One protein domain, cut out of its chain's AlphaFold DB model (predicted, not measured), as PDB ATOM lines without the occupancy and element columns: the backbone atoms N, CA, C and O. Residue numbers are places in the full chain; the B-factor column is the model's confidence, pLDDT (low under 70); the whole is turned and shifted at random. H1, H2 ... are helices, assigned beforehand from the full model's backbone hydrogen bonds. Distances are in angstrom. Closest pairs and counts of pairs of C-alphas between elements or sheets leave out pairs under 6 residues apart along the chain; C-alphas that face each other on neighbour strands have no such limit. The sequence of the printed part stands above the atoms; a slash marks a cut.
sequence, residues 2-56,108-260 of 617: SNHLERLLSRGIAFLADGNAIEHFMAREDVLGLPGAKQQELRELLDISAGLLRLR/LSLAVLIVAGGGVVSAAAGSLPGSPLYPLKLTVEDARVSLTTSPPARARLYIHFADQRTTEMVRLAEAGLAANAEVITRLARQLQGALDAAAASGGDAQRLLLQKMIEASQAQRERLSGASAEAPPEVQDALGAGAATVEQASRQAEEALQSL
ATOM      1  N   SER A   2      15.108 -17.276  62.820       50.88
ATOM      2  CA  SER A   2      15.464 -16.358  61.714       50.88
ATOM      3  C   SER A   2      15.423 -17.011  60.325       50.88
ATOM      4  O   SER A   2      14.797 -16.481  59.410       50.88
ATOM      5  N   ASN A   3      15.936 -18.242  60.226       61.62
ATOM      6  CA  ASN A   3      16.085 -19.036  59.001       61.62
ATOM      7  C   ASN A   3      14.772 -19.303  58.231       61.62
ATOM      8  O   ASN A   3      14.801 -19.896  57.156       61.62
ATOM      9  N   HIS A   4      13.595 -18.973  58.774       77.19
ATOM     10  CA  HIS A   4      12.333 -19.062  58.035       77.19
ATOM     11  C   HIS A   4      12.073 -17.804  57.197       77.19
ATOM     12  O   HIS A   4      11.768 -17.934  56.014       77.19
ATOM     13  N   LEU A   5      12.267 -16.617  57.783       74.69
ATOM     14  CA  LEU A   5      12.084 -15.334  57.103       74.69
ATOM     15  C   LEU A   5      13.107 -15.167  55.972       74.69
ATOM     16  O   LEU A   5      12.738 -14.814  54.861       74.69
ATOM     17  N   GLU A   6      14.365 -15.535  56.226       69.44
ATOM     18  CA  GLU A   6      15.444 -15.540  55.225       69.44
ATOM     19  C   GLU A   6      15.118 -16.439  54.019       69.44
ATOM     20  O   GLU A   6      15.333 -16.050  52.874       69.44
ATOM     21  N   ARG A   7      14.541 -17.630  54.251       75.06
ATOM     22  CA  ARG A   7      14.132 -18.540  53.164       75.06
ATOM     23  C   ARG A   7      12.932 -18.013  52.375       75.06
ATOM     24  O   ARG A   7      12.888 -18.220  51.165       75.06
ATOM     25  N   LEU A   8      11.985 -17.337  53.030       82.75
ATOM     26  CA  LEU A   8      10.867 -16.675  52.350       82.75
ATOM     27  C   LEU A   8      11.350 -15.469  51.534       82.75
ATOM     28  O   LEU A   8      10.969 -15.345  50.376       82.75
ATOM     29  N   LEU A   9      12.256 -14.651  52.077       77.88
ATOM     30  CA  LEU A   9      12.869 -13.530  51.363       77.88
ATOM     31  C   LEU A   9      13.623 -14.002  50.114       77.88
ATOM     32  O   LEU A   9      13.344 -13.517  49.024       77.88
ATOM     33  N   SER A  10      14.509 -14.996  50.234       66.69
ATOM     34  CA  SER A  10      15.251 -15.541  49.085       66.69
ATOM     35  C   SER A  10      14.331 -16.123  48.005       66.69
ATOM     36  O   SER A  10      14.557 -15.895  46.817       66.69
ATOM     37  N   ARG A  11      13.258 -16.829  48.397       78.19
ATOM     38  CA  ARG A  11      12.231 -17.328  47.461       78.19
ATOM     39  C   ARG A  11      11.446 -16.197  46.796       78.19
ATOM     40  O   ARG A  11      11.147 -16.293  45.610       78.19
ATOM     41  N   GLY A  12      11.130 -15.135  47.536       79.44
ATOM     42  CA  GLY A  12      10.444 -13.964  47.002       79.44
ATOM     43  C   GLY A  12      11.318 -13.190  46.017       79.44
ATOM     44  O   GLY A  12      10.845 -12.840  44.946       79.44
ATOM     45  N   ILE A  13      12.609 -13.004  46.310       73.06
ATOM     46  CA  ILE A  13      13.565 -12.355  45.398       73.06
ATOM     47  C   ILE A  13      13.677 -13.122  44.071       73.06
ATOM     48  O   ILE A  13      13.657 -12.491  43.016       73.06
ATOM     49  N   ALA A  14      13.737 -14.459  44.106       64.81
ATOM     50  CA  ALA A  14      13.687 -15.287  42.898       64.81
ATOM     51  C   ALA A  14      12.368 -15.095  42.126       64.81
ATOM     52  O   ALA A  14      12.387 -14.702  40.966       64.81
ATOM     53  N   PHE A  15      11.223 -15.241  42.799       76.44
ATOM     54  CA  PHE A  15       9.898 -15.078  42.189       76.44
ATOM     55  C   PHE A  15       9.676 -13.685  41.558       76.44
ATOM     56  O   PHE A  15       8.998 -13.566  40.536       76.44
ATOM     57  N   LEU A  16      10.269 -12.631  42.133       78.12
ATOM     58  CA  LEU A  16      10.287 -11.275  41.569       78.12
ATOM     59  C   LEU A  16      11.247 -11.129  40.378       78.12
ATOM     60  O   LEU A  16      10.981 -10.332  39.479       78.12
ATOM     61  N   ALA A  17      12.357 -11.874  40.352       63.84
ATOM     62  CA  ALA A  17      13.278 -11.899  39.215       63.84
ATOM     63  C   ALA A  17      12.637 -12.554  37.978       63.84
ATOM     64  O   ALA A  17      12.879 -12.094  36.864       63.84
ATOM     65  N   ASP A  18      11.739 -13.521  38.191       70.56
ATOM     66  CA  ASP A  18      10.871 -14.124  37.166       70.56
ATOM     67  C   ASP A  18       9.758 -13.166  36.664       70.56
ATOM     68  O   ASP A  18       8.908 -13.550  35.862       70.56
ATOM     69  N   GLY A  19       9.729 -11.913  37.136       71.12
ATOM     70  CA  GLY A  19       8.805 -10.866  36.684       71.12
ATOM     71  C   GLY A  19       7.450 -10.819  37.401       71.12
ATOM     72  O   GLY A  19       6.608  -9.990  37.049       71.12
ATOM     73  N   ASN A  20       7.221 -11.663  38.412       80.88
ATOM     74  CA  ASN A  20       5.958 -11.685  39.155       80.88
ATOM     75  C   ASN A  20       5.799 -10.470  40.092       80.88
ATOM     76  O   ASN A  20       6.755  -9.781  40.441       80.88
ATOM     77  N   ALA A  21       4.564 -10.213  40.534       85.69
ATOM     78  CA  ALA A  21       4.250  -9.140  41.478       85.69
ATOM     79  C   ALA A  21       4.443  -9.564  42.948       85.69
ATOM     80  O   ALA A  21       4.122 -10.695  43.318       85.69
ATOM     81  N   ILE A  22       4.869  -8.618  43.800       87.69
ATOM     82  CA  ILE A  22       5.049  -8.812  45.256       87.69
ATOM     83  C   ILE A  22       3.771  -9.365  45.907       87.69
ATOM     84  O   ILE A  22       3.846 -10.280  46.723       87.69
ATOM     85  N   GLU A  23       2.595  -8.873  45.505       89.94
ATOM     86  CA  GLU A  23       1.307  -9.298  46.074       89.94
ATOM     87  C   GLU A  23       1.049 -10.806  45.908       89.94
ATOM     88  O   GLU A  23       0.593 -11.457  46.843       89.94
ATOM     89  N   HIS A  24       1.427 -11.400  44.768       87.69
ATOM     90  CA  HIS A  24       1.298 -12.847  44.533       87.69
ATOM     91  C   HIS A  24       2.278 -13.691  45.367       87.69
ATOM     92  O   HIS A  24       2.100 -14.903  45.491       87.69
ATOM     93  N   PHE A  25       3.320 -13.078  45.938       89.00
ATOM     94  CA  PHE A  25       4.172 -13.732  46.929       89.00
ATOM     95  C   PHE A  25       3.614 -13.557  48.345       89.00
ATOM     96  O   PHE A  25       3.552 -14.519  49.103       89.00
ATOM     97  N   MET A  26       3.149 -12.350  48.681       91.44
ATOM     98  CA  MET A  26       2.579 -12.035  49.996       91.44
ATOM     99  C   MET A  26       1.255 -12.761  50.279       91.44
ATOM    100  O   MET A  26       0.953 -13.032  51.436       91.44
ATOM    101  N   ALA A  27       0.487 -13.110  49.243       89.94
ATOM    102  CA  ALA A  27      -0.772 -13.850  49.354       89.94
ATOM    103  C   ALA A  27      -0.610 -15.373  49.563       89.94
ATOM    104  O   ALA A  27      -1.609 -16.090  49.601       89.94
ATOM    105  N   ARG A  28       0.621 -15.896  49.665       90.00
ATOM    106  CA  ARG A  28       0.869 -17.333  49.867       90.00
ATOM    107  C   ARG A  28       0.621 -17.749  51.313       90.00
ATOM    108  O   ARG A  28       0.959 -17.024  52.243       90.00
ATOM    109  N   GLU A  29       0.108 -18.959  51.504       85.12
ATOM    110  CA  GLU A  29      -0.215 -19.519  52.823       85.12
ATOM    111  C   GLU A  29       1.006 -19.587  53.767       85.12
ATOM    112  O   GLU A  29       0.885 -19.290  54.956       85.12
ATOM    113  N   ASP A  30       2.210 -19.850  53.235       85.56
ATOM    114  CA  ASP A  30       3.468 -19.854  53.999       85.56
ATOM    115  C   ASP A  30       3.963 -18.453  54.410       85.56
ATOM    116  O   ASP A  30       4.780 -18.336  55.326       85.56
ATOM    117  N   VAL A  31       3.438 -17.390  53.793       86.06
ATOM    118  CA  VAL A  31       3.657 -15.991  54.199       86.06
ATOM    119  C   VAL A  31       2.535 -15.500  55.119       86.06
ATOM    120  O   VAL A  31       2.818 -14.862  56.133       86.06
ATOM    121  N   LEU A  32       1.278 -15.843  54.826       88.50
ATOM    122  CA  LEU A  32       0.114 -15.503  55.655       88.50
ATOM    123  C   LEU A  32       0.185 -16.133  57.059       88.50
ATOM    124  O   LEU A  32      -0.308 -15.541  58.018       88.50
ATOM    125  N   GLY A  33       0.858 -17.279  57.207       84.88
ATOM    126  CA  GLY A  33       1.160 -17.898  58.503       84.88
ATOM    127  C   GLY A  33       2.203 -17.163  59.365       84.88
ATOM    128  O   GLY A  33       2.392 -17.523  60.530       84.88
ATOM    129  N   LEU A  34       2.894 -16.137  58.848       86.12
ATOM    130  CA  LEU A  34       3.815 -15.322  59.650       86.12
ATOM    131  C   LEU A  34       3.058 -14.339  60.566       86.12
ATOM    132  O   LEU A  34       2.043 -13.779  60.155       86.12
ATOM    133  N   PRO A  35       3.595 -13.992  61.754       88.62
ATOM    134  CA  PRO A  35       3.121 -12.841  62.524       88.62
ATOM    135  C   PRO A  35       3.197 -11.548  61.698       88.62
ATOM    136  O   PRO A  35       4.210 -11.308  61.042       88.62
ATOM    137  N   GLY A  36       2.181 -10.679  61.779       86.50
ATOM    138  CA  GLY A  36       2.039  -9.507  60.897       86.50
ATOM    139  C   GLY A  36       3.259  -8.573  60.826       86.50
ATOM    140  O   GLY A  36       3.593  -8.088  59.749       86.50
ATOM    141  N   ALA A  37       4.004  -8.399  61.924       84.50
ATOM    142  CA  ALA A  37       5.257  -7.634  61.916       84.50
ATOM    143  C   ALA A  37       6.320  -8.227  60.963       84.50
ATOM    144  O   ALA A  37       7.034  -7.480  60.303       84.50
ATOM    145  N   LYS A  38       6.381  -9.560  60.838       82.38
ATOM    146  CA  LYS A  38       7.283 -10.262  59.910       82.38
ATOM    147  C   LYS A  38       6.756 -10.306  58.480       82.38
ATOM    148  O   LYS A  38       7.556 -10.368  57.554       82.38
ATOM    149  N   GLN A  39       5.436 -10.255  58.287       86.19
ATOM    150  CA  GLN A  39       4.856 -10.032  56.958       86.19
ATOM    151  C   GLN A  39       5.244  -8.641  56.437       86.19
ATOM    152  O   GLN A  39       5.664  -8.513  55.290       86.19
ATOM    153  N   GLN A  40       5.171  -7.615  57.292       86.31
ATOM    154  CA  GLN A  40       5.593  -6.254  56.960       86.31
ATOM    155  C   GLN A  40       7.106  -6.174  56.683       86.31
ATOM    156  O   GLN A  40       7.503  -5.654  55.645       86.31
ATOM    157  N   GLU A  41       7.939  -6.764  57.548       81.00
ATOM    158  CA  GLU A  41       9.395  -6.875  57.359       81.00
ATOM    159  C   GLU A  41       9.752  -7.560  56.023       81.00
ATOM    160  O   GLU A  41      10.548  -7.039  55.243       81.00
ATOM    161  N   LEU A  42       9.106  -8.690  55.705       85.69
ATOM    162  CA  LEU A  42       9.274  -9.386  54.426       85.69
ATOM    163  C   LEU A  42       8.854  -8.510  53.237       85.69
ATOM    164  O   LEU A  42       9.567  -8.455  52.238       85.69
ATOM    165  N   ARG A  43       7.718  -7.811  53.345       88.81
ATOM    166  CA  ARG A  43       7.184  -6.937  52.293       88.81
ATOM    167  C   ARG A  43       8.125  -5.770  51.988       88.81
ATOM    168  O   ARG A  43       8.385  -5.504  50.819       88.81
ATOM    169  N   GLU A  44       8.662  -5.111  53.012       84.31
ATOM    170  CA  GLU A  44       9.615  -4.002  52.862       84.31
ATOM    171  C   GLU A  44      10.927  -4.467  52.211       84.31
ATOM    172  O   GLU A  44      11.423  -3.832  51.277       84.31
ATOM    173  N   LEU A  45      11.459  -5.621  52.628       74.31
ATOM    174  CA  LEU A  45      12.670  -6.203  52.039       74.31
ATOM    175  C   LEU A  45      12.456  -6.660  50.582       74.31
ATOM    176  O   LEU A  45      13.370  -6.545  49.757       74.31
ATOM    177  N   LEU A  46      11.254  -7.132  50.234       81.88
ATOM    178  CA  LEU A  46      10.887  -7.493  48.862       81.88
ATOM    179  C   LEU A  46      10.664  -6.271  47.956       81.88
ATOM    180  O   LEU A  46      11.069  -6.320  46.797       81.88
ATOM    181  N   ASP A  47      10.103  -5.170  48.459       82.88
ATOM    182  CA  ASP A  47       9.932  -3.928  47.685       82.88
ATOM    183  C   ASP A  47      11.284  -3.273  47.346       82.88
ATOM    184  O   ASP A  47      11.562  -2.953  46.186       82.88
ATOM    185  N   ILE A  48      12.199  -3.214  48.325       70.00
ATOM    186  CA  ILE A  48      13.600  -2.810  48.106       70.00
ATOM    187  C   ILE A  48      14.257  -3.699  47.035       70.00
ATOM    188  O   ILE A  48      14.917  -3.200  46.118       70.00
ATOM    189  N   SER A  49      14.041  -5.016  47.110       70.06
ATOM    190  CA  SER A  49      14.595  -5.978  46.148       70.06
ATOM    191  C   SER A  49      14.009  -5.814  44.740       70.06
ATOM    192  O   SER A  49      14.753  -5.866  43.760       70.06
ATOM    193  N   ALA A  50      12.706  -5.544  44.614       73.88
ATOM    194  CA  ALA A  50      12.049  -5.260  43.338       73.88
ATOM    195  C   ALA A  50      12.589  -3.975  42.683       73.88
ATOM    196  O   ALA A  50      12.812  -3.940  41.468       73.88
ATOM    197  N   GLY A  51      12.869  -2.938  43.480       66.81
ATOM    198  CA  GLY A  51      13.537  -1.721  43.016       66.81
ATOM    199  C   GLY A  51      14.926  -1.998  42.427       66.81
ATOM    200  O   GLY A  51      15.241  -1.534  41.330       66.81
ATOM    201  N   LEU A  52      15.735  -2.816  43.110       61.69
ATOM    202  CA  LEU A  52      17.068  -3.219  42.644       61.69
ATOM    203  C   LEU A  52      17.016  -4.101  41.382       61.69
ATOM    204  O   LEU A  52      17.813  -3.901  40.463       61.69
ATOM    205  N   LEU A  53      16.056  -5.028  41.293       62.22
ATOM    206  CA  LEU A  53      15.846  -5.880  40.115       62.22
ATOM    207  C   LEU A  53      15.496  -5.067  38.859       62.22
ATOM    208  O   LEU A  53      16.039  -5.338  37.789       62.22
ATOM    209  N   ARG A  54      14.659  -4.027  38.979       55.53
ATOM    210  CA  ARG A  54      14.314  -3.141  37.849       55.53
ATOM    211  C   ARG A  54      15.519  -2.363  37.320       55.53
ATOM    212  O   ARG A  54      15.674  -2.215  36.112       55.53
ATOM    213  N   LEU A  55      16.411  -1.903  38.198       48.81
ATOM    214  CA  LEU A  55      17.609  -1.160  37.787       48.81
ATOM    215  C   LEU A  55      18.619  -2.035  37.016       48.81
ATOM    216  O   LEU A  55      19.309  -1.535  36.129       48.81
ATOM    217  N   ARG A  56      18.646  -3.352  37.271       45.94
ATOM    218  CA  ARG A  56      19.473  -4.332  36.536       45.94
ATOM    219  C   ARG A  56      19.120  -4.433  35.039       45.94
ATOM    220  O   ARG A  56      19.936  -4.939  34.274       45.94
ATOM    221  N   LEU A 108      23.815   8.727  49.360       44.09
ATOM    222  CA  LEU A 108      23.118   7.440  49.324       44.09
ATOM    223  C   LEU A 108      22.493   7.187  47.944       44.09
ATOM    224  O   LEU A 108      22.663   6.107  47.394       44.09
ATOM    225  N   SER A 109      21.841   8.192  47.345       47.00
ATOM    226  CA  SER A 109      21.297   8.091  45.982       47.00
ATOM    227  C   SER A 109      22.387   7.861  44.931       47.00
ATOM    228  O   SER A 109      22.181   7.092  43.999       47.00
ATOM    229  N   LEU A 110      23.572   8.456  45.115       46.78
ATOM    230  CA  LEU A 110      24.737   8.254  44.257       46.78
ATOM    231  C   LEU A 110      25.354   6.866  44.470       46.78
ATOM    232  O   LEU A 110      25.686   6.206  43.494       46.78
ATOM    233  N   ALA A 111      25.448   6.386  45.713       48.78
ATOM    234  CA  ALA A 111      25.870   5.020  46.016       48.78
ATOM    235  C   ALA A 111      24.905   3.984  45.411       48.78
ATOM    236  O   ALA A 111      25.358   3.024  44.794       48.78
ATOM    237  N   VAL A 112      23.590   4.216  45.484       48.97
ATOM    238  CA  VAL A 112      22.577   3.391  44.805       48.97
ATOM    239  C   VAL A 112      22.719   3.489  43.282       48.97
ATOM    240  O   VAL A 112      22.724   2.453  42.623       48.97
ATOM    241  N   LEU A 113      22.949   4.676  42.704       44.19
ATOM    242  CA  LEU A 113      23.251   4.822  41.269       44.19
ATOM    243  C   LEU A 113      24.554   4.118  40.847       44.19
ATOM    244  O   LEU A 113      24.684   3.742  39.689       44.19
ATOM    245  N   ILE A 114      25.516   3.943  41.754       46.78
ATOM    246  CA  ILE A 114      26.790   3.253  41.505       46.78
ATOM    247  C   ILE A 114      26.634   1.732  41.649       46.78
ATOM    248  O   ILE A 114      27.196   0.986  40.852       46.78
ATOM    249  N   VAL A 115      25.846   1.261  42.621       42.53
ATOM    250  CA  VAL A 115      25.509  -0.165  42.796       42.53
ATOM    251  C   VAL A 115      24.606  -0.662  41.664       42.53
ATOM    252  O   VAL A 115      24.792  -1.774  41.177       42.53
ATOM    253  N   ALA A 116      23.655   0.162  41.229       41.22
ATOM    254  CA  ALA A 116      22.613  -0.227  40.286       41.22
ATOM    255  C   ALA A 116      22.867   0.255  38.841       41.22
ATOM    256  O   ALA A 116      22.338  -0.322  37.896       41.22
ATOM    257  N   GLY A 117      23.707   1.278  38.646       38.72
ATOM    258  CA  GLY A 117      24.121   1.798  37.341       38.72
ATOM    259  C   GLY A 117      25.571   1.440  37.012       38.72
ATOM    260  O   GLY A 117      26.498   2.213  37.267       38.72
ATOM    261  N   GLY A 118      25.775   0.297  36.349       36.97
ATOM    262  CA  GLY A 118      27.102  -0.259  36.022       36.97
ATOM    263  C   GLY A 118      28.030   0.610  35.149       36.97
ATOM    264  O   GLY A 118      29.168   0.223  34.895       36.97
ATOM    265  N   GLY A 119      27.585   1.789  34.698       37.56
ATOM    266  CA  GLY A 119      28.388   2.734  33.918       37.56
ATOM    267  C   GLY A 119      29.414   3.548  34.720       37.56
ATOM    268  O   GLY A 119      30.389   4.010  34.132       37.56
ATOM    269  N   VAL A 120      29.232   3.728  36.037       38.78
ATOM    270  CA  VAL A 120      30.112   4.598  36.855       38.78
ATOM    271  C   VAL A 120      31.263   3.819  37.511       38.78
ATOM    272  O   VAL A 120      32.380   4.325  37.611       38.78
ATOM    273  N   VAL A 121      31.022   2.562  37.901       42.72
ATOM    274  CA  VAL A 121      31.979   1.713  38.646       42.72
ATOM    275  C   VAL A 121      33.295   1.488  37.885       42.72
ATOM    276  O   VAL A 121      34.363   1.443  38.493       42.72
ATOM    277  N   SER A 122      33.233   1.370  36.554       44.41
ATOM    278  CA  SER A 122      34.368   0.968  35.707       44.41
ATOM    279  C   SER A 122      35.590   1.895  35.823       44.41
ATOM    280  O   SER A 122      36.720   1.412  35.847       44.41
ATOM    281  N   ALA A 123      35.385   3.210  35.966       40.81
ATOM    282  CA  ALA A 123      36.488   4.171  36.076       40.81
ATOM    283  C   ALA A 123      37.169   4.164  37.457       40.81
ATOM    284  O   ALA A 123      38.366   4.431  37.545       40.81
ATOM    285  N   ALA A 124      36.428   3.845  38.524       44.28
ATOM    286  CA  ALA A 124      36.989   3.687  39.865       44.28
ATOM    287  C   ALA A 124      37.689   2.328  40.028       44.28
ATOM    288  O   ALA A 124      38.733   2.249  40.657       44.28
ATOM    289  N   ALA A 125      37.179   1.255  39.410       53.91
ATOM    290  CA  ALA A 125      37.778  -0.078  39.518       53.91
ATOM    291  C   ALA A 125      39.261  -0.120  39.084       53.91
ATOM    292  O   ALA A 125      40.066  -0.790  39.728       53.91
ATOM    293  N   GLY A 126      39.627   0.628  38.037       63.19
ATOM    294  CA  GLY A 126      41.005   0.748  37.540       63.19
ATOM    295  C   GLY A 126      41.816   1.924  38.104       63.19
ATOM    296  O   GLY A 126      42.872   2.229  37.557       63.19
ATOM    297  N   SER A 127      41.334   2.632  39.130       70.94
ATOM    298  CA  SER A 127      42.017   3.819  39.659       70.94
ATOM    299  C   SER A 127      43.131   3.443  40.643       70.94
ATOM    300  O   SER A 127      42.845   2.783  41.640       70.94
ATOM    301  N   LEU A 128      44.367   3.889  40.389       82.38
ATOM    302  CA  LEU A 128      45.527   3.656  41.264       82.38
ATOM    303  C   LEU A 128      45.485   4.505  42.556       82.38
ATOM    304  O   LEU A 128      44.792   5.532  42.584       82.38
ATOM    305  N   PRO A 129      46.260   4.141  43.598       79.69
ATOM    306  CA  PRO A 129      46.378   4.918  44.830       79.69
ATOM    307  C   PRO A 129      46.831   6.359  44.559       79.69
ATOM    308  O   PRO A 129      47.565   6.635  43.614       79.69
ATOM    309  N   GLY A 130      46.337   7.306  45.358       73.25
ATOM    310  CA  GLY A 130      46.575   8.744  45.157       73.25
ATOM    311  C   GLY A 130      45.751   9.400  44.036       73.25
ATOM    312  O   GLY A 130      45.717  10.628  43.950       73.25
ATOM    313  N   SER A 131      45.034   8.635  43.202       73.69
ATOM    314  CA  SER A 131      44.155   9.210  42.172       73.69
ATOM    315  C   SER A 131      42.799   9.690  42.738       73.69
ATOM    316  O   SER A 131      42.304   9.129  43.719       73.69
ATOM    317  N   PRO A 132      42.120  10.685  42.120       64.38
ATOM    318  CA  PRO A 132      40.884  11.265  42.672       64.38
ATOM    319  C   PRO A 132      39.685  10.311  42.796       64.38
ATOM    320  O   PRO A 132      38.743  10.619  43.521       64.38
ATOM    321  N   LEU A 133      39.690   9.177  42.084       71.94
ATOM    322  CA  LEU A 133      38.630   8.161  42.158       71.94
ATOM    323  C   LEU A 133      38.958   7.020  43.134       71.94
ATOM    324  O   LEU A 133      38.066   6.241  43.468       71.94
ATOM    325  N   TYR A 134      40.193   6.948  43.638       72.75
ATOM    326  CA  TYR A 134      40.629   5.882  44.536       72.75
ATOM    327  C   TYR A 134      39.808   5.804  45.835       72.75
ATOM    328  O   TYR A 134      39.339   4.711  46.144       72.75
ATOM    329  N   PRO A 135      39.480   6.908  46.545       75.94
ATOM    330  CA  PRO A 135      38.608   6.828  47.722       75.94
ATOM    331  C   PRO A 135      37.232   6.219  47.414       75.94
ATOM    332  O   PRO A 135      36.689   5.473  48.227       75.94
ATOM    333  N   LEU A 136      36.687   6.475  46.216       70.19
ATOM    334  CA  LEU A 136      35.426   5.874  45.779       70.19
ATOM    335  C   LEU A 136      35.586   4.363  45.547       70.19
ATOM    336  O   LEU A 136      34.724   3.604  45.990       70.19
ATOM    337  N   LYS A 137      36.700   3.919  44.938       77.00
ATOM    338  CA  LYS A 137      37.041   2.489  44.824       77.00
ATOM    339  C   LYS A 137      37.003   1.815  46.197       77.00
ATOM    340  O   LYS A 137      36.282   0.832  46.349       77.00
ATOM    341  N   LEU A 138      37.684   2.381  47.197       79.81
ATOM    342  CA  LEU A 138      37.722   1.817  48.553       79.81
ATOM    343  C   LEU A 138      36.324   1.712  49.175       79.81
ATOM    344  O   LEU A 138      35.971   0.654  49.678       79.81
ATOM    345  N   THR A 139      35.480   2.747  49.058       66.81
ATOM    346  CA  THR A 139      34.100   2.665  49.580       66.81
ATOM    347  C   THR A 139      33.242   1.602  48.885       66.81
ATOM    348  O   THR A 139      32.374   1.014  49.526       66.81
ATOM    349  N   VAL A 140      33.489   1.309  47.602       68.19
ATOM    350  CA  VAL A 140      32.793   0.240  46.861       68.19
ATOM    351  C   VAL A 140      33.355  -1.145  47.209       68.19
ATOM    352  O   VAL A 140      32.578  -2.094  47.301       68.19
ATOM    353  N   GLU A 141      34.665  -1.281  47.443       77.81
ATOM    354  CA  GLU A 141      35.263  -2.494  48.028       77.81
ATOM    355  C   GLU A 141      34.642  -2.781  49.412       77.81
ATOM    356  O   GLU A 141      34.102  -3.864  49.637       77.81
ATOM    357  N   ASP A 142      34.644  -1.790  50.308       75.44
ATOM    358  CA  ASP A 142      34.191  -1.923  51.699       75.44
ATOM    359  C   ASP A 142      32.679  -2.214  51.790       75.44
ATOM    360  O   ASP A 142      32.253  -3.052  52.587       75.44
ATOM    361  N   ALA A 143      31.864  -1.608  50.916       61.25
ATOM    362  CA  ALA A 143      30.439  -1.922  50.795       61.25
ATOM    363  C   ALA A 143      30.176  -3.342  50.259       61.25
ATOM    364  O   ALA A 143      29.224  -3.996  50.680       61.25
ATOM    365  N   ARG A 144      31.015  -3.863  49.350       58.22
ATOM    366  CA  ARG A 144      30.898  -5.259  48.888       58.22
ATOM    367  C   ARG A 144      31.236  -6.244  50.004       58.22
ATOM    368  O   ARG A 144      30.548  -7.253  50.131       58.22
ATOM    369  N   VAL A 145      32.243  -5.950  50.830       72.56
ATOM    370  CA  VAL A 145      32.583  -6.781  51.997       72.56
ATOM    371  C   VAL A 145      31.436  -6.805  53.010       72.56
ATOM    372  O   VAL A 145      31.055  -7.889  53.446       72.56
ATOM    373  N   SER A 146      30.854  -5.651  53.357       65.31
ATOM    374  CA  SER A 146      29.783  -5.585  54.365       65.31
ATOM    375  C   SER A 146      28.461  -6.213  53.908       65.31
ATOM    376  O   SER A 146      27.751  -6.786  54.730       65.31
ATOM    377  N   LEU A 147      28.155  -6.175  52.606       62.53
ATOM    378  CA  LEU A 147      27.003  -6.867  52.016       62.53
ATOM    379  C   LEU A 147      27.225  -8.383  51.826       62.53
ATOM    380  O   LEU A 147      26.263  -9.113  51.591       62.53
ATOM    381  N   THR A 148      28.463  -8.883  51.932       65.94
ATOM    382  CA  THR A 148      28.766 -10.314  51.757       65.94
ATOM    383  C   THR A 148      28.629 -11.067  53.083       65.94
ATOM    384  O   THR A 148      29.571 -11.174  53.870       65.94
ATOM    385  N   THR A 149      27.438 -11.617  53.324       66.62
ATOM    386  CA  THR A 149      27.083 -12.335  54.563       66.62
ATOM    387  C   THR A 149      27.709 -13.728  54.680       66.62
ATOM    388  O   THR A 149      28.049 -14.155  55.781       66.62
ATOM    389  N   SER A 150      27.888 -14.439  53.562       70.19
ATOM    390  CA  SER A 150      28.463 -15.792  53.515       70.19
ATOM    391  C   SER A 150      29.977 -15.769  53.803       70.19
ATOM    392  O   SER A 150      30.714 -15.165  53.015       70.19
ATOM    393  N   PRO A 151      30.487 -16.438  54.863       81.56
ATOM    394  CA  PRO A 151      31.916 -16.431  55.182       81.56
ATOM    395  C   PRO A 151      32.811 -16.965  54.046       81.56
ATOM    396  O   PRO A 151      33.762 -16.260  53.699       81.56
ATOM    397  N   PRO A 152      32.477 -18.074  53.343       66.56
ATOM    398  CA  PRO A 152      33.259 -18.520  52.189       66.56
ATOM    399  C   PRO A 152      33.323 -17.505  51.044       66.56
ATOM    400  O   PRO A 152      34.358 -17.358  50.394       66.56
ATOM    401  N   ALA A 153      32.225 -16.789  50.778       62.22
ATOM    402  CA  ALA A 153      32.206 -15.747  49.755       62.22
ATOM    403  C   ALA A 153      33.025 -14.522  50.191       62.22
ATOM    404  O   ALA A 153      33.764 -13.957  49.384       62.22
ATOM    405  N   ARG A 154      32.947 -14.149  51.475       77.50
ATOM    406  CA  ARG A 154      33.695 -13.027  52.053       77.50
ATOM    407  C   ARG A 154      35.202 -13.297  52.064       77.50
ATOM    408  O   ARG A 154      35.963 -12.405  51.708       77.50
ATOM    409  N   ALA A 155      35.625 -14.524  52.373       80.75
ATOM    410  CA  ALA A 155      37.020 -14.954  52.275       80.75
ATOM    411  C   ALA A 155      37.557 -14.814  50.839       80.75
ATOM    412  O   ALA A 155      38.571 -14.156  50.620       80.75
ATOM    413  N   ARG A 156      36.828 -15.337  49.838       82.56
ATOM    414  CA  ARG A 156      37.195 -15.185  48.415       82.56
ATOM    415  C   ARG A 156      37.266 -13.719  47.974       82.56
ATOM    416  O   ARG A 156      38.176 -13.351  47.235       82.56
ATOM    417  N   LEU A 157      36.339 -12.881  48.439       76.56
ATOM    418  CA  LEU A 157      36.323 -11.447  48.139       76.56
ATOM    419  C   LEU A 157      37.530 -10.713  48.751       76.56
ATOM    420  O   LEU A 157      38.126  -9.864  48.092       76.56
ATOM    421  N   TYR A 158      37.917 -11.069  49.977       94.56
ATOM    422  CA  TYR A 158      39.112 -10.538  50.629       94.56
ATOM    423  C   TYR A 158      40.409 -10.952  49.915       94.56
ATOM    424  O   TYR A 158      41.231 -10.080  49.634       94.56
ATOM    425  N   ILE A 159      40.561 -12.231  49.536       86.19
ATOM    426  CA  ILE A 159      41.703 -12.719  48.733       86.19
ATOM    427  C   ILE A 159      41.790 -11.950  47.403       86.19
ATOM    428  O   ILE A 159      42.866 -11.498  47.014       86.19
ATOM    429  N   HIS A 160      40.654 -11.734  46.730       87.12
ATOM    430  CA  HIS A 160      40.608 -10.960  45.487       87.12
ATOM    431  C   HIS A 160      41.026  -9.492  45.675       87.12
ATOM    432  O   HIS A 160      41.741  -8.949  44.835       87.12
ATOM    433  N   PHE A 161      40.611  -8.828  46.759       91.25
ATOM    434  CA  PHE A 161      41.041  -7.449  46.999       91.25
ATOM    435  C   PHE A 161      42.512  -7.351  47.418       91.25
ATOM    436  O   PHE A 161      43.184  -6.442  46.937       91.25
ATOM    437  N   ALA A 162      43.042  -8.305  48.194       93.62
ATOM    438  CA  ALA A 162      44.477  -8.405  48.473       93.62
ATOM    439  C   ALA A 162      45.300  -8.513  47.172       93.62
ATOM    440  O   ALA A 162      46.245  -7.751  46.970       93.62
ATOM    441  N   ASP A 163      44.870  -9.356  46.229       88.19
ATOM    442  CA  ASP A 163      45.487  -9.459  44.901       88.19
ATOM    443  C   ASP A 163      45.422  -8.141  44.098       88.19
ATOM    444  O   ASP A 163      46.394  -7.761  43.433       88.19
ATOM    445  N   GLN A 164      44.326  -7.379  44.212       88.19
ATOM    446  CA  GLN A 164      44.256  -6.034  43.634       88.19
ATOM    447  C   GLN A 164      45.230  -5.049  44.300       88.19
ATOM    448  O   GLN A 164      45.821  -4.242  43.584       88.19
ATOM    449  N   ARG A 165      45.446  -5.107  45.626       93.69
ATOM    450  CA  ARG A 165      46.471  -4.272  46.285       93.69
ATOM    451  C   ARG A 165      47.854  -4.600  45.733       93.69
ATOM    452  O   ARG A 165      48.545  -3.687  45.299       93.69
ATOM    453  N   THR A 166      48.212  -5.882  45.669       92.88
ATOM    454  CA  THR A 166      49.482  -6.359  45.099       92.88
ATOM    455  C   THR A 166      49.666  -5.896  43.651       92.88
ATOM    456  O   THR A 166      50.703  -5.330  43.309       92.88
ATOM    457  N   THR A 167      48.634  -6.023  42.813       90.88
ATOM    458  CA  THR A 167      48.655  -5.540  41.420       90.88
ATOM    459  C   THR A 167      48.833  -4.019  41.326       90.88
ATOM    460  O   THR A 167      49.520  -3.528  40.434       90.88
ATOM    461  N   GLU A 168      48.244  -3.245  42.239       85.12
ATOM    462  CA  GLU A 168      48.433  -1.791  42.286       85.12
ATOM    463  C   GLU A 168      49.809  -1.381  42.827       85.12
ATOM    464  O   GLU A 168      50.343  -0.372  42.375       85.12
ATOM    465  N   MET A 169      50.414  -2.157  43.732       92.31
ATOM    466  CA  MET A 169      51.795  -1.937  44.183       92.31
ATOM    467  C   MET A 169      52.792  -2.142  43.037       92.31
ATOM    468  O   MET A 169      53.647  -1.286  42.823       92.31
ATOM    469  N   VAL A 170      52.627  -3.211  42.247       90.12
ATOM    470  CA  VAL A 170      53.432  -3.451  41.036       90.12
ATOM    471  C   VAL A 170      53.246  -2.318  40.018       90.12
ATOM    472  O   VAL A 170      54.230  -1.753  39.560       90.12
ATOM    473  N   ARG A 171      52.009  -1.883  39.741       86.62
ATOM    474  CA  ARG A 171      51.736  -0.773  38.799       86.62
ATOM    475  C   ARG A 171      52.243   0.596  39.250       86.62
ATOM    476  O   ARG A 171      52.464   1.469  38.414       86.62
ATOM    477  N   LEU A 172      52.385   0.822  40.555       84.06
ATOM    478  CA  LEU A 172      53.072   2.009  41.062       84.06
ATOM    479  C   LEU A 172      54.585   1.886  40.827       84.06
ATOM    480  O   LEU A 172      55.186   2.837  40.334       84.06
ATOM    481  N   ALA A 173      55.171   0.710  41.064       88.31
ATOM    482  CA  ALA A 173      56.588   0.459  40.808       88.31
ATOM    483  C   ALA A 173      56.971   0.558  39.319       88.31
ATOM    484  O   ALA A 173      57.957   1.215  38.997       88.31
ATOM    485  N   GLU A 174      56.140   0.027  38.412       85.25
ATOM    486  CA  GLU A 174      56.237   0.223  36.950       85.25
ATOM    487  C   GLU A 174      56.266   1.714  36.553       85.25
ATOM    488  O   GLU A 174      56.859   2.089  35.543       85.25
ATOM    489  N   ALA A 175      55.630   2.580  37.351       82.44
ATOM    490  CA  ALA A 175      55.604   4.030  37.166       82.44
ATOM    491  C   ALA A 175      56.710   4.777  37.945       82.44
ATOM    492  O   ALA A 175      56.706   6.009  37.968       82.44
ATOM    493  N   GLY A 176      57.634   4.063  38.601       81.19
ATOM    494  CA  GLY A 176      58.688   4.637  39.444       81.19
ATOM    495  C   GLY A 176      58.191   5.230  40.769       81.19
ATOM    496  O   GLY A 176      58.863   6.080  41.346       81.19
ATOM    497  N   LEU A 177      57.008   4.826  41.244       84.75
ATOM    498  CA  LEU A 177      56.363   5.352  42.448       84.75
ATOM    499  C   LEU A 177      56.315   4.299  43.561       84.75
ATOM    500  O   LEU A 177      55.864   3.174  43.357       84.75
ATOM    501  N   ALA A 178      56.704   4.683  44.775       85.25
ATOM    502  CA  ALA A 178      56.548   3.830  45.948       85.25
ATOM    503  C   ALA A 178      55.066   3.706  46.353       85.25
ATOM    504  O   ALA A 178      54.319   4.690  46.378       85.25
ATOM    505  N   ALA A 179      54.636   2.499  46.724       87.31
ATOM    506  CA  ALA A 179      53.322   2.296  47.326       87.31
ATOM    507  C   ALA A 179      53.273   2.913  48.734       87.31
ATOM    508  O   ALA A 179      54.168   2.698  49.550       87.31
ATOM    509  N   ASN A 180      52.217   3.672  49.044       84.50
ATOM    510  CA  ASN A 180      52.095   4.288  50.364       84.50
ATOM    511  C   ASN A 180      51.752   3.250  51.456       84.50
ATOM    512  O   ASN A 180      51.177   2.190  51.196       84.50
ATOM    513  N   ALA A 181      52.047   3.589  52.715       87.12
ATOM    514  CA  ALA A 181      51.780   2.710  53.857       87.12
ATOM    515  C   ALA A 181      50.288   2.345  54.027       87.12
ATOM    516  O   ALA A 181      49.970   1.312  54.613       87.12
ATOM    517  N   GLU A 182      49.360   3.149  53.494       86.25
ATOM    518  CA  GLU A 182      47.921   2.856  53.512       86.25
ATOM    519  C   GLU A 182      47.568   1.652  52.624       86.25
ATOM    520  O   GLU A 182      46.784   0.802  53.045       86.25
ATOM    521  N   VAL A 183      48.172   1.530  51.433       88.94
ATOM    522  CA  VAL A 183      47.986   0.373  50.536       88.94
ATOM    523  C   VAL A 183      48.450  -0.915  51.215       88.94
ATOM    524  O   VAL A 183      47.704  -1.892  51.224       88.94
ATOM    525  N   ILE A 184      49.626  -0.889  51.851       93.44
ATOM    526  CA  ILE A 184      50.199  -2.034  52.578       93.44
ATOM    527  C   ILE A 184      49.331  -2.380  53.802       93.44
ATOM    528  O   ILE A 184      48.975  -3.536  54.017       93.44
ATOM    529  N   THR A 185      48.871  -1.372  54.552       94.50
ATOM    530  CA  THR A 185      47.942  -1.561  55.683       94.50
ATOM    531  C   THR A 185      46.597  -2.149  55.235       94.50
ATOM    532  O   THR A 185      45.983  -2.937  55.959       94.50
ATOM    533  N   ARG A 186      46.105  -1.781  54.045       94.75
ATOM    534  CA  ARG A 186      44.857  -2.318  53.482       94.75
ATOM    535  C   ARG A 186      45.040  -3.745  52.956       94.75
ATOM    536  O   ARG A 186      44.145  -4.553  53.181       94.75
ATOM    537  N   LEU A 187      46.195  -4.070  52.365       97.12
ATOM    538  CA  LEU A 187      46.603  -5.437  52.014       97.12
ATOM    539  C   LEU A 187      46.627  -6.338  53.257       97.12
ATOM    540  O   LEU A 187      45.919  -7.340  53.282       97.12
ATOM    541  N   ALA A 188      47.327  -5.931  54.322       97.44
ATOM    542  CA  ALA A 188      47.369  -6.659  55.594       97.44
ATOM    543  C   ALA A 188      45.962  -6.925  56.162       97.44
ATOM    544  O   ALA A 188      45.629  -8.047  56.536       97.44
ATOM    545  N   ARG A 189      45.094  -5.901  56.166       97.25
ATOM    546  CA  ARG A 189      43.703  -6.018  56.636       97.25
ATOM    547  C   ARG A 189      42.863  -6.968  55.780       97.25
ATOM    548  O   ARG A 189      41.998  -7.655  56.314       97.25
ATOM    549  N   GLN A 190      43.081  -6.988  54.467       96.31
ATOM    550  CA  GLN A 190      42.357  -7.866  53.547       96.31
ATOM    551  C   GLN A 190      42.837  -9.318  53.682       96.31
ATOM    552  O   GLN A 190      42.003 -10.215  53.735       96.31
ATOM    553  N   LEU A 191      44.138  -9.557  53.864       98.12
ATOM    554  CA  LEU A 191      44.680 -10.885  54.166       98.12
ATOM    555  C   LEU A 191      44.179 -11.421  55.523       98.12
ATOM    556  O   LEU A 191      43.669 -12.537  55.578       98.12
ATOM    557  N   GLN A 192      44.204 -10.616  56.592       98.19
ATOM    558  CA  GLN A 192      43.626 -11.021  57.884       98.19
ATOM    559  C   GLN A 192      42.117 -11.296  57.767       98.19
ATOM    560  O   GLN A 192      41.634 -12.319  58.239       98.19
ATOM    561  N   GLY A 193      41.373 -10.440  57.057       96.56
ATOM    562  CA  GLY A 193      39.948 -10.659  56.801       96.56
ATOM    563  C   GLY A 193      39.653 -11.955  56.032       96.56
ATOM    564  O   GLY A 193      38.603 -12.565  56.250       96.56
ATOM    565  N   ALA A 194      40.569 -12.400  55.163       95.56
ATOM    566  CA  ALA A 194      40.480 -13.694  54.494       95.56
ATOM    567  C   ALA A 194      40.660 -14.860  55.478       95.56
ATOM    568  O   ALA A 194      39.823 -15.763  55.461       95.56
ATOM    569  N   LEU A 195      41.662 -14.807  56.368       97.75
ATOM    570  CA  LEU A 195      41.859 -15.795  57.444       97.75
ATOM    571  C   LEU A 195      40.624 -15.878  58.354       97.75
ATOM    572  O   LEU A 195      40.063 -16.958  58.534       97.75
ATOM    573  N   ASP A 196      40.143 -14.736  58.853       97.56
ATOM    574  CA  ASP A 196      38.987 -14.655  59.756       97.56
ATOM    575  C   ASP A 196      37.715 -15.235  59.106       97.56
ATOM    576  O   ASP A 196      36.911 -15.917  59.747       97.56
ATOM    577  N   ALA A 197      37.510 -14.970  57.810       88.06
ATOM    578  CA  ALA A 197      36.363 -15.470  57.058       88.06
ATOM    579  C   ALA A 197      36.509 -16.946  56.634       88.06
ATOM    580  O   ALA A 197      35.501 -17.651  56.554       88.06
ATOM    581  N   ALA A 198      37.734 -17.431  56.403       92.81
ATOM    582  CA  ALA A 198      38.015 -18.846  56.185       92.81
ATOM    583  C   ALA A 198      37.769 -19.649  57.470       92.81
ATOM    584  O   ALA A 198      37.022 -20.623  57.436       92.81
ATOM    585  N   ALA A 199      38.282 -19.194  58.617       94.00
ATOM    586  CA  ALA A 199      38.011 -19.794  59.925       94.00
ATOM    587  C   ALA A 199      36.503 -19.839  60.236       94.00
ATOM    588  O   ALA A 199      35.967 -20.885  60.596       94.00
ATOM    589  N   ALA A 200      35.783 -18.741  59.981       91.19
ATOM    590  CA  ALA A 200      34.325 -18.682  60.120       91.19
ATOM    591  C   ALA A 200      33.535 -19.504  59.072       91.19
ATOM    592  O   ALA A 200      32.304 -19.496  59.109       91.19
ATOM    593  N   SER A 201      34.199 -20.189  58.133       87.31
ATOM    594  CA  SER A 201      33.551 -21.088  57.163       87.31
ATOM    595  C   SER A 201      33.416 -22.528  57.669       87.31
ATOM    596  O   SER A 201      32.454 -23.197  57.299       87.31
ATOM    597  N   GLY A 202      34.350 -22.990  58.509       89.56
ATOM    598  CA  GLY A 202      34.401 -24.356  59.039       89.56
ATOM    599  C   GLY A 202      34.689 -25.466  58.011       89.56
ATOM    600  O   GLY A 202      34.543 -25.292  56.798       89.56
ATOM    601  N   GLY A 203      35.080 -26.639  58.520       91.56
ATOM    602  CA  GLY A 203      35.148 -27.903  57.773       91.56
ATOM    603  C   GLY A 203      35.944 -27.846  56.462       91.56
ATOM    604  O   GLY A 203      36.985 -27.196  56.360       91.56
ATOM    605  N   ASP A 204      35.439 -28.531  55.434       88.50
ATOM    606  CA  ASP A 204      36.106 -28.613  54.128       88.50
ATOM    607  C   ASP A 204      36.180 -27.258  53.410       88.50
ATOM    608  O   ASP A 204      37.145 -26.987  52.694       88.50
ATOM    609  N   ALA A 205      35.200 -26.375  53.643       82.69
ATOM    610  CA  ALA A 205      35.198 -25.024  53.092       82.69
ATOM    611  C   ALA A 205      36.359 -24.191  53.654       82.69
ATOM    612  O   ALA A 205      37.059 -23.534  52.888       82.69
ATOM    613  N   GLN A 206      36.604 -24.254  54.966       95.25
ATOM    614  CA  GLN A 206      37.769 -23.632  55.600       95.25
ATOM    615  C   GLN A 206      39.077 -24.188  55.025       95.25
ATOM    616  O   GLN A 206      39.934 -23.405  54.618       95.25
ATOM    617  N   ARG A 207      39.213 -25.519  54.922       95.06
ATOM    618  CA  ARG A 207      40.429 -26.168  54.399       95.06
ATOM    619  C   ARG A 207      40.763 -25.705  52.976       95.06
ATOM    620  O   ARG A 207      41.887 -25.283  52.716       95.06
ATOM    621  N   LEU A 208      39.768 -25.702  52.085       91.12
ATOM    622  CA  LEU A 208      39.910 -25.263  50.693       91.12
ATOM    623  C   LEU A 208      40.234 -23.761  50.575       91.12
ATOM    624  O   LEU A 208      40.997 -23.355  49.699       91.12
ATOM    625  N   LEU A 209      39.671 -22.923  51.451       90.62
ATOM    626  CA  LEU A 209      39.950 -21.483  51.471       90.62
ATOM    627  C   LEU A 209      41.366 -21.171  51.962       90.62
ATOM    628  O   LEU A 209      42.002 -20.284  51.397       90.62
ATOM    629  N   LEU A 210      41.869 -21.904  52.959       96.44
ATOM    630  CA  LEU A 210      43.251 -21.775  53.429       96.44
ATOM    631  C   LEU A 210      44.240 -22.231  52.348       96.44
ATOM    632  O   LEU A 210      45.153 -21.482  52.019       96.44
ATOM    633  N   GLN A 211      44.000 -23.378  51.704       93.94
ATOM    634  CA  GLN A 211      44.802 -23.841  50.560       93.94
ATOM    635  C   GLN A 211      44.853 -22.800  49.427       93.94
ATOM    636  O   GLN A 211      45.937 -22.433  48.976       93.94
ATOM    637  N   LYS A 212      43.698 -22.243  49.024       89.75
ATOM    638  CA  LYS A 212      43.643 -21.178  48.007       89.75
ATOM    639  C   LYS A 212      44.304 -19.871  48.468       89.75
ATOM    640  O   LYS A 212      44.799 -19.109  47.639       89.75
ATOM    641  N   MET A 213      44.316 -19.587  49.769       95.75
ATOM    642  CA  MET A 213      45.009 -18.421  50.318       95.75
ATOM    643  C   MET A 213      46.532 -18.590  50.280       95.75
ATOM    644  O   MET A 213      47.218 -17.625  49.950       95.75
ATOM    645  N   ILE A 214      47.055 -19.788  50.549       96.62
ATOM    646  CA  ILE A 214      48.488 -20.112  50.436       96.62
ATOM    647  C   ILE A 214      48.939 -19.970  48.973       96.62
ATOM    648  O   ILE A 214      49.842 -19.187  48.682       96.62
ATOM    649  N   GLU A 215      48.236 -20.625  48.041       93.38
ATOM    650  CA  GLU A 215      48.451 -20.521  46.585       93.38
ATOM    651  C   GLU A 215      48.472 -19.053  46.113       93.38
ATOM    652  O   GLU A 215      49.425 -18.593  45.476       93.38
ATOM    653  N   ALA A 216      47.444 -18.277  46.480       88.88
ATOM    654  CA  ALA A 216      47.354 -16.867  46.117       88.88
ATOM    655  C   ALA A 216      48.468 -16.019  46.753       88.88
ATOM    656  O   ALA A 216      48.945 -15.079  46.116       88.88
ATOM    657  N   SER A 217      48.899 -16.337  47.977       94.56
ATOM    658  CA  SER A 217      49.968 -15.613  48.677       94.56
ATOM    659  C   SER A 217      51.329 -15.870  48.026       94.56
ATOM    660  O   SER A 217      52.068 -14.922  47.768       94.56
ATOM    661  N   GLN A 218      51.634 -17.114  47.652       94.56
ATOM    662  CA  GLN A 218      52.862 -17.455  46.925       94.56
ATOM    663  C   GLN A 218      52.941 -16.690  45.590       94.56
ATOM    664  O   GLN A 218      53.892 -15.938  45.361       94.56
ATOM    665  N   ALA A 219      51.875 -16.739  44.783       92.88
ATOM    666  CA  ALA A 219      51.795 -16.012  43.514       92.88
ATOM    667  C   ALA A 219      51.777 -14.473  43.670       92.88
ATOM    668  O   ALA A 219      52.126 -13.744  42.738       92.88
ATOM    669  N   GLN A 220      51.337 -13.931  44.813       94.38
ATOM    670  CA  GLN A 220      51.451 -12.498  45.132       94.38
ATOM    671  C   GLN A 220      52.889 -12.115  45.502       94.38
ATOM    672  O   GLN A 220      53.398 -11.109  45.004       94.38
ATOM    673  N   ARG A 221      53.556 -12.926  46.330       96.88
ATOM    674  CA  ARG A 221      54.945 -12.719  46.756       96.88
ATOM    675  C   ARG A 221      55.899 -12.713  45.568       96.88
ATOM    676  O   ARG A 221      56.702 -11.794  45.461       96.88
ATOM    677  N   GLU A 222      55.769 -13.678  44.658       94.50
ATOM    678  CA  GLU A 222      56.609 -13.789  43.456       94.50
ATOM    679  C   GLU A 222      56.557 -12.522  42.592       94.50
ATOM    680  O   GLU A 222      57.603 -11.963  42.249       94.50
ATOM    681  N   ARG A 223      55.350 -11.996  42.333       94.50
ATOM    682  CA  ARG A 223      55.151 -10.724  41.613       94.50
ATOM    683  C   ARG A 223      55.790  -9.533  42.324       94.50
ATOM    684  O   ARG A 223      56.400  -8.699  41.661       94.50
ATOM    685  N   LEU A 224      55.681  -9.452  43.651       93.69
ATOM    686  CA  LEU A 224      56.304  -8.376  44.431       93.69
ATOM    687  C   LEU A 224      57.835  -8.485  44.437       93.69
ATOM    688  O   LEU A 224      58.504  -7.464  44.308       93.69
ATOM    689  N   SER A 225      58.401  -9.695  44.512       93.44
ATOM    690  CA  SER A 225      59.853  -9.898  44.397       93.44
ATOM    691  C   SER A 225      60.390  -9.594  42.997       93.44
ATOM    692  O   SER A 225      61.429  -8.949  42.889       93.44
ATOM    693  N   GLY A 226      59.670  -9.983  41.936       93.50
ATOM    694  CA  GLY A 226      60.043  -9.668  40.554       93.50
ATOM    695  C   GLY A 226      60.033  -8.161  40.297       93.50
ATOM    696  O   GLY A 226      61.041  -7.603  39.876       93.50
ATOM    697  N   ALA A 227      58.943  -7.482  40.669       92.00
ATOM    698  CA  ALA A 227      58.861  -6.026  40.580       92.00
ATOM    699  C   ALA A 227      59.942  -5.321  41.420       92.00
ATOM    700  O   ALA A 227      60.458  -4.291  41.000       92.00
ATOM    701  N   SER A 228      60.320  -5.867  42.583       92.75
ATOM    702  CA  SER A 228      61.368  -5.279  43.430       92.75
ATOM    703  C   SER A 228      62.760  -5.391  42.797       92.75
ATOM    704  O   SER A 228      63.542  -4.447  42.875       92.75
ATOM    705  N   ALA A 229      63.055  -6.492  42.098       92.50
ATOM    706  CA  ALA A 229      64.327  -6.674  41.396       92.50
ATOM    707  C   ALA A 229      64.547  -5.665  40.248       92.50
ATOM    708  O   ALA A 229      65.692  -5.345  39.932       92.50
ATOM    709  N   GLU A 230      63.470  -5.152  39.645       89.44
ATOM    710  CA  GLU A 230      63.514  -4.156  38.562       89.44
ATOM    711  C   GLU A 230      63.324  -2.704  39.051       89.44
ATOM    712  O   GLU A 230      63.603  -1.754  38.314       89.44
ATOM    713  N   ALA A 231      62.859  -2.502  40.288       90.06
ATOM    714  CA  ALA A 231      62.482  -1.190  40.811       90.06
ATOM    715  C   ALA A 231      63.666  -0.373  41.383       90.06
ATOM    716  O   ALA A 231      64.629  -0.947  41.897       90.06
ATOM    717  N   PRO A 232      63.587   0.977  41.393       88.00
ATOM    718  CA  PRO A 232      64.540   1.831  42.108       88.00
ATOM    719  C   PRO A 232      64.526   1.593  43.633       88.00
ATOM    720  O   PRO A 232      63.467   1.264  44.171       88.00
ATOM    721  N   PRO A 233      65.628   1.851  44.370       88.19
ATOM    722  CA  PRO A 233      65.711   1.591  45.815       88.19
ATOM    723  C   PRO A 233      64.579   2.208  46.655       88.19
ATOM    724  O   PRO A 233      64.035   1.542  47.527       88.19
ATOM    725  N   GLU A 234      64.144   3.433  46.339       82.25
ATOM    726  CA  GLU A 234      63.028   4.118  47.026       82.25
ATOM    727  C   GLU A 234      61.677   3.380  46.916       82.25
ATOM    728  O   GLU A 234      60.752   3.628  47.689       82.25
ATOM    729  N   VAL A 235      61.548   2.475  45.943       91.69
ATOM    730  CA  VAL A 235      60.354   1.667  45.664       91.69
ATOM    731  C   VAL A 235      60.504   0.240  46.212       91.69
ATOM    732  O   VAL A 235      59.509  -0.358  46.633       91.69
ATOM    733  N   GLN A 236      61.735  -0.286  46.262       92.62
ATOM    734  CA  GLN A 236      62.055  -1.631  46.761       92.62
ATOM    735  C   GLN A 236      61.558  -1.854  48.196       92.62
ATOM    736  O   GLN A 236      60.923  -2.875  48.460       92.62
ATOM    737  N   ASP A 237      61.747  -0.881  49.095       91.88
ATOM    738  CA  ASP A 237      61.275  -0.955  50.489       91.88
ATOM    739  C   ASP A 237      59.755  -1.179  50.583       91.88
ATOM    740  O   ASP A 237      59.275  -2.011  51.360       91.88
ATOM    741  N   ALA A 238      58.975  -0.469  49.761       90.75
ATOM    742  CA  ALA A 238      57.518  -0.572  49.757       90.75
ATOM    743  C   ALA A 238      57.036  -1.926  49.207       90.75
ATOM    744  O   ALA A 238      56.083  -2.508  49.735       90.75
ATOM    745  N   LEU A 239      57.705  -2.453  48.176       93.25
ATOM    746  CA  LEU A 239      57.428  -3.785  47.629       93.25
ATOM    747  C   LEU A 239      57.840  -4.897  48.600       93.25
ATOM    748  O   LEU A 239      57.073  -5.839  48.798       93.25
ATOM    749  N   GLY A 240      58.993  -4.761  49.261       94.94
ATOM    750  CA  GLY A 240      59.482  -5.680  50.288       94.94
ATOM    751  C   GLY A 240      58.557  -5.748  51.504       94.94
ATOM    752  O   GLY A 240      58.214  -6.840  51.955       94.94
ATOM    753  N   ALA A 241      58.056  -4.604  51.981       94.69
ATOM    754  CA  ALA A 241      57.047  -4.553  53.039       94.69
ATOM    755  C   ALA A 241      55.715  -5.215  52.622       94.69
ATOM    756  O   ALA A 241      55.081  -5.903  53.428       94.69
ATOM    757  N   GLY A 242      55.313  -5.079  51.352       95.62
ATOM    758  CA  GLY A 242      54.200  -5.841  50.777       95.62
ATOM    759  C   GLY A 242      54.457  -7.349  50.784       95.62
ATOM    760  O   GLY A 242      53.633  -8.111  51.285       95.62
ATOM    761  N   ALA A 243      55.619  -7.781  50.290       97.06
ATOM    762  CA  ALA A 243      55.996  -9.191  50.223       97.06
ATOM    763  C   ALA A 243      56.069  -9.832  51.620       97.06
ATOM    764  O   ALA A 243      55.542 -10.922  51.813       97.06
ATOM    765  N   ALA A 244      56.623  -9.131  52.614       96.69
ATOM    766  CA  ALA A 244      56.653  -9.577  54.008       96.69
ATOM    767  C   ALA A 244      55.245  -9.698  54.626       96.69
ATOM    768  O   ALA A 244      54.981 -10.630  55.387       96.69
ATOM    769  N   THR A 245      54.324  -8.798  54.264       97.75
ATOM    770  CA  THR A 245      52.910  -8.863  54.682       97.75
ATOM    771  C   THR A 245      52.222 -10.116  54.122       97.75
ATOM    772  O   THR A 245      51.488 -10.798  54.837       97.75
ATOM    773  N   VAL A 246      52.489 -10.448  52.855       98.06
ATOM    774  CA  VAL A 246      51.969 -11.651  52.183       98.06
ATOM    775  C   VAL A 246      52.599 -12.932  52.756       98.06
ATOM    776  O   VAL A 246      51.889 -13.890  53.044       98.06
ATOM    777  N   GLU A 247      53.911 -12.935  53.006       97.56
ATOM    778  CA  GLU A 247      54.658 -14.045  53.622       97.56
ATOM    779  C   GLU A 247      54.170 -14.371  55.044       97.56
ATOM    780  O   GLU A 247      54.111 -15.532  55.451       97.56
ATOM    781  N   GLN A 248      53.822 -13.350  55.833       97.38
ATOM    782  CA  GLN A 248      53.209 -13.547  57.147       97.38
ATOM    783  C   GLN A 248      51.830 -14.209  57.019       97.38
ATOM    784  O   GLN A 248      51.542 -15.159  57.744       97.38
ATOM    785  N   ALA A 249      51.009 -13.751  56.074       94.94
ATOM    786  CA  ALA A 249      49.669 -14.285  55.862       94.94
ATOM    787  C   ALA A 249      49.665 -15.731  55.325       94.94
ATOM    788  O   ALA A 249      48.793 -16.507  55.713       94.94
ATOM    789  N   SER A 250      50.645 -16.115  54.492       97.12
ATOM    790  CA  SER A 250      50.821 -17.509  54.045       97.12
ATOM    791  C   SER A 250      51.107 -18.431  55.229       97.12
ATOM    792  O   SER A 250      50.374 -19.391  55.444       97.12
ATOM    793  N   ARG A 251      52.081 -18.077  56.080       97.88
ATOM    794  CA  ARG A 251      52.428 -18.870  57.273       97.88
ATOM    795  C   ARG A 251      51.258 -19.007  58.247       97.88
ATOM    796  O   ARG A 251      50.990 -20.107  58.713       97.88
ATOM    797  N   GLN A 252      50.486 -17.942  58.471       97.75
ATOM    798  CA  GLN A 252      49.256 -18.020  59.271       97.75
ATOM    799  C   GLN A 252      48.193 -18.941  58.640       97.75
ATOM    800  O   GLN A 252      47.456 -19.610  59.364       97.75
ATOM    801  N   ALA A 253      48.099 -19.001  57.306       97.06
ATOM    802  CA  ALA A 253      47.208 -19.930  56.613       97.06
ATOM    803  C   ALA A 253      47.714 -21.384  56.669       97.06
ATOM    804  O   ALA A 253      46.900 -22.299  56.775       97.06
ATOM    805  N   GLU A 254      49.032 -21.599  56.641       97.50
ATOM    806  CA  GLU A 254      49.695 -22.903  56.786       97.50
ATOM    807  C   GLU A 254      49.540 -23.459  58.211       97.50
ATOM    808  O   GLU A 254      49.106 -24.598  58.375       97.50
ATOM    809  N   GLU A 255      49.795 -22.644  59.239       96.94
ATOM    810  CA  GLU A 255      49.549 -22.968  60.654       96.94
ATOM    811  C   GLU A 255      48.068 -23.312  60.896       96.94
ATOM    812  O   GLU A 255      47.741 -24.341  61.495       96.94
ATOM    813  N   ALA A 256      47.153 -22.490  60.366       95.25
ATOM    814  CA  ALA A 256      45.719 -22.754  60.432       95.25
ATOM    815  C   ALA A 256      45.330 -24.050  59.700       95.25
ATOM    816  O   ALA A 256      44.484 -24.792  60.196       95.25
ATOM    817  N   LEU A 257      45.943 -24.354  58.552       95.19
ATOM    818  CA  LEU A 257      45.679 -25.580  57.795       95.19
ATOM    819  C   LEU A 257      46.166 -26.830  58.545       95.19
ATOM    820  O   LEU A 257      45.413 -27.795  58.646       95.19
ATOM    821  N   GLN A 258      47.365 -26.788  59.131       94.25
ATOM    822  CA  GLN A 258      47.915 -27.869  59.961       94.25
ATOM    823  C   GLN A 258      47.028 -28.150  61.185       94.25
ATOM    824  O   GLN A 258      46.767 -29.306  61.505       94.25
ATOM    825  N   SER A 259      46.473 -27.109  61.822       92.44
ATOM    826  CA  SER A 259      45.530 -27.266  62.945       92.44
ATOM    827  C   SER A 259      44.186 -27.930  62.592       92.44
ATOM    828  O   SER A 259      43.409 -28.247  63.494       92.44
ATOM    829  N   LEU A 260      43.899 -28.141  61.301       88.81
ATOM    830  CA  LEU A 260      42.697 -28.825  60.807       88.81
ATOM    831  C   LEU A 260      42.964 -30.265  60.359       88.81
ATOM    832  O   LEU A 260      42.012 -30.974  60.016       88.81
TER     833      LEU A 260
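What this domain is: This is residues 2 to 56 and 108 to 260 of the 617 residues of the protein "DUF5667 domain-containing protein" of Anaerolineae bacterium SM23_84 (UniProt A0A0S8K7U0). The longest helix, H10, lies in a bundle of four long helices, H8 to H11, running up and down; H7 folds back on H8 with its residues 141 to 145, and the short H5 and H6 make a corner beyond H7. A second, smaller lobe holds H1 and H4 with the short H2 and H3, and comes close to the rest at the end of H4, near H5. The printed part has 208 residues, with eleven named helices, H1 to H11 in chain order, and no named strand: all helix. It is loose, with a radius of gyration of the C-alphas of 21.5 A, and only just elongated, spanning 68 by 44 by 25 A.

Where its parts are: H10, residues 203 to 230, is 41.7 A long and begins at C-alpha 203 (35.148, -27.903, 57.773). H11, residues 233 to 258, is 37.2 A long and ends at C-alpha 258 (47.915, -27.869, 59.961). H8, residues 151 to 173, measures 33.2 A, H9, residues 181 to 199, 27.1 A, and H7, residues 134 to 147, 20.1 A. H6 is residues 118 to 125 and H5 residues 108 to 116. H4, residues 36 to 55, measures 29.1 A; H3 is residues 29 to 32 and H2 residues 22 to 26. H1, residues 2 to 17, measures 23.0 A from C-alpha 2 (15.464, -16.358, 61.714).

How they stand to each other: H10 and H11, a hairpin, touch at a shallow tilt of 20 degrees, opposite ways; their closest C-alphas, of Ser 228 and Gln 236, are 5.0 A apart. H8, the hub, touches H10 at 1 degree, the same way, closest at Val 170 and Ala 227, C-alphas 6.0 A apart. H8 and H9, a hairpin, touch with the C-alphas of Ala 155 and Ala 194 closest, 4.3 A apart. H7 touches H8, C-alphas of Val 145 and Arg 154 closest at 6.3 A. H6 touches H7, C-alphas of Ala 124 and Lys 137 closest at 5.1 A. H5 and H6 only just touch, only at the corner, with 3 pairs of C-alphas within 8 A. H1 and H4 touch at a steep tilt of 35.5 degrees, only just past shallow; the C-alphas of Leu 9 and Leu 42 are closest, 6.3 A. H2 touches H1, C-alphas of Gly 12 and Phe 25 closest at 6.3 A. H3 and H4 are close but not clearly touching, C-alphas of Val 31 and Gln 39 closest at 6.7 A. H4 and H5 are close but not clearly touching, C-alphas of Leu 55 and Ala 116 closest at 5.7 A. H1 and H8 are apart. Every O i to N i+4 pair is within hydrogen-bond range in H2, H4, H5, H7, H8 and H9; 11 of 12 are in H1, 23 of 24 in H10, 20 of 22 in H11 and 1 of 4 in H6, where 1 of 5 O i to N i+3 pairs is; H3 is too short for an i+4 pair.

The domain as a whole: The C-alphas farthest apart, of Glu 29 and Pro 233, are 69.6 A apart. Residues 57 to 107 are not printed, and C-alphas 56 and 108 are 17.8 A apart across the cut. Of the links printed whole, none is long. The mean pLDDT of the printed part is 80.9; 42 residues are under 70, among them 108 to 126.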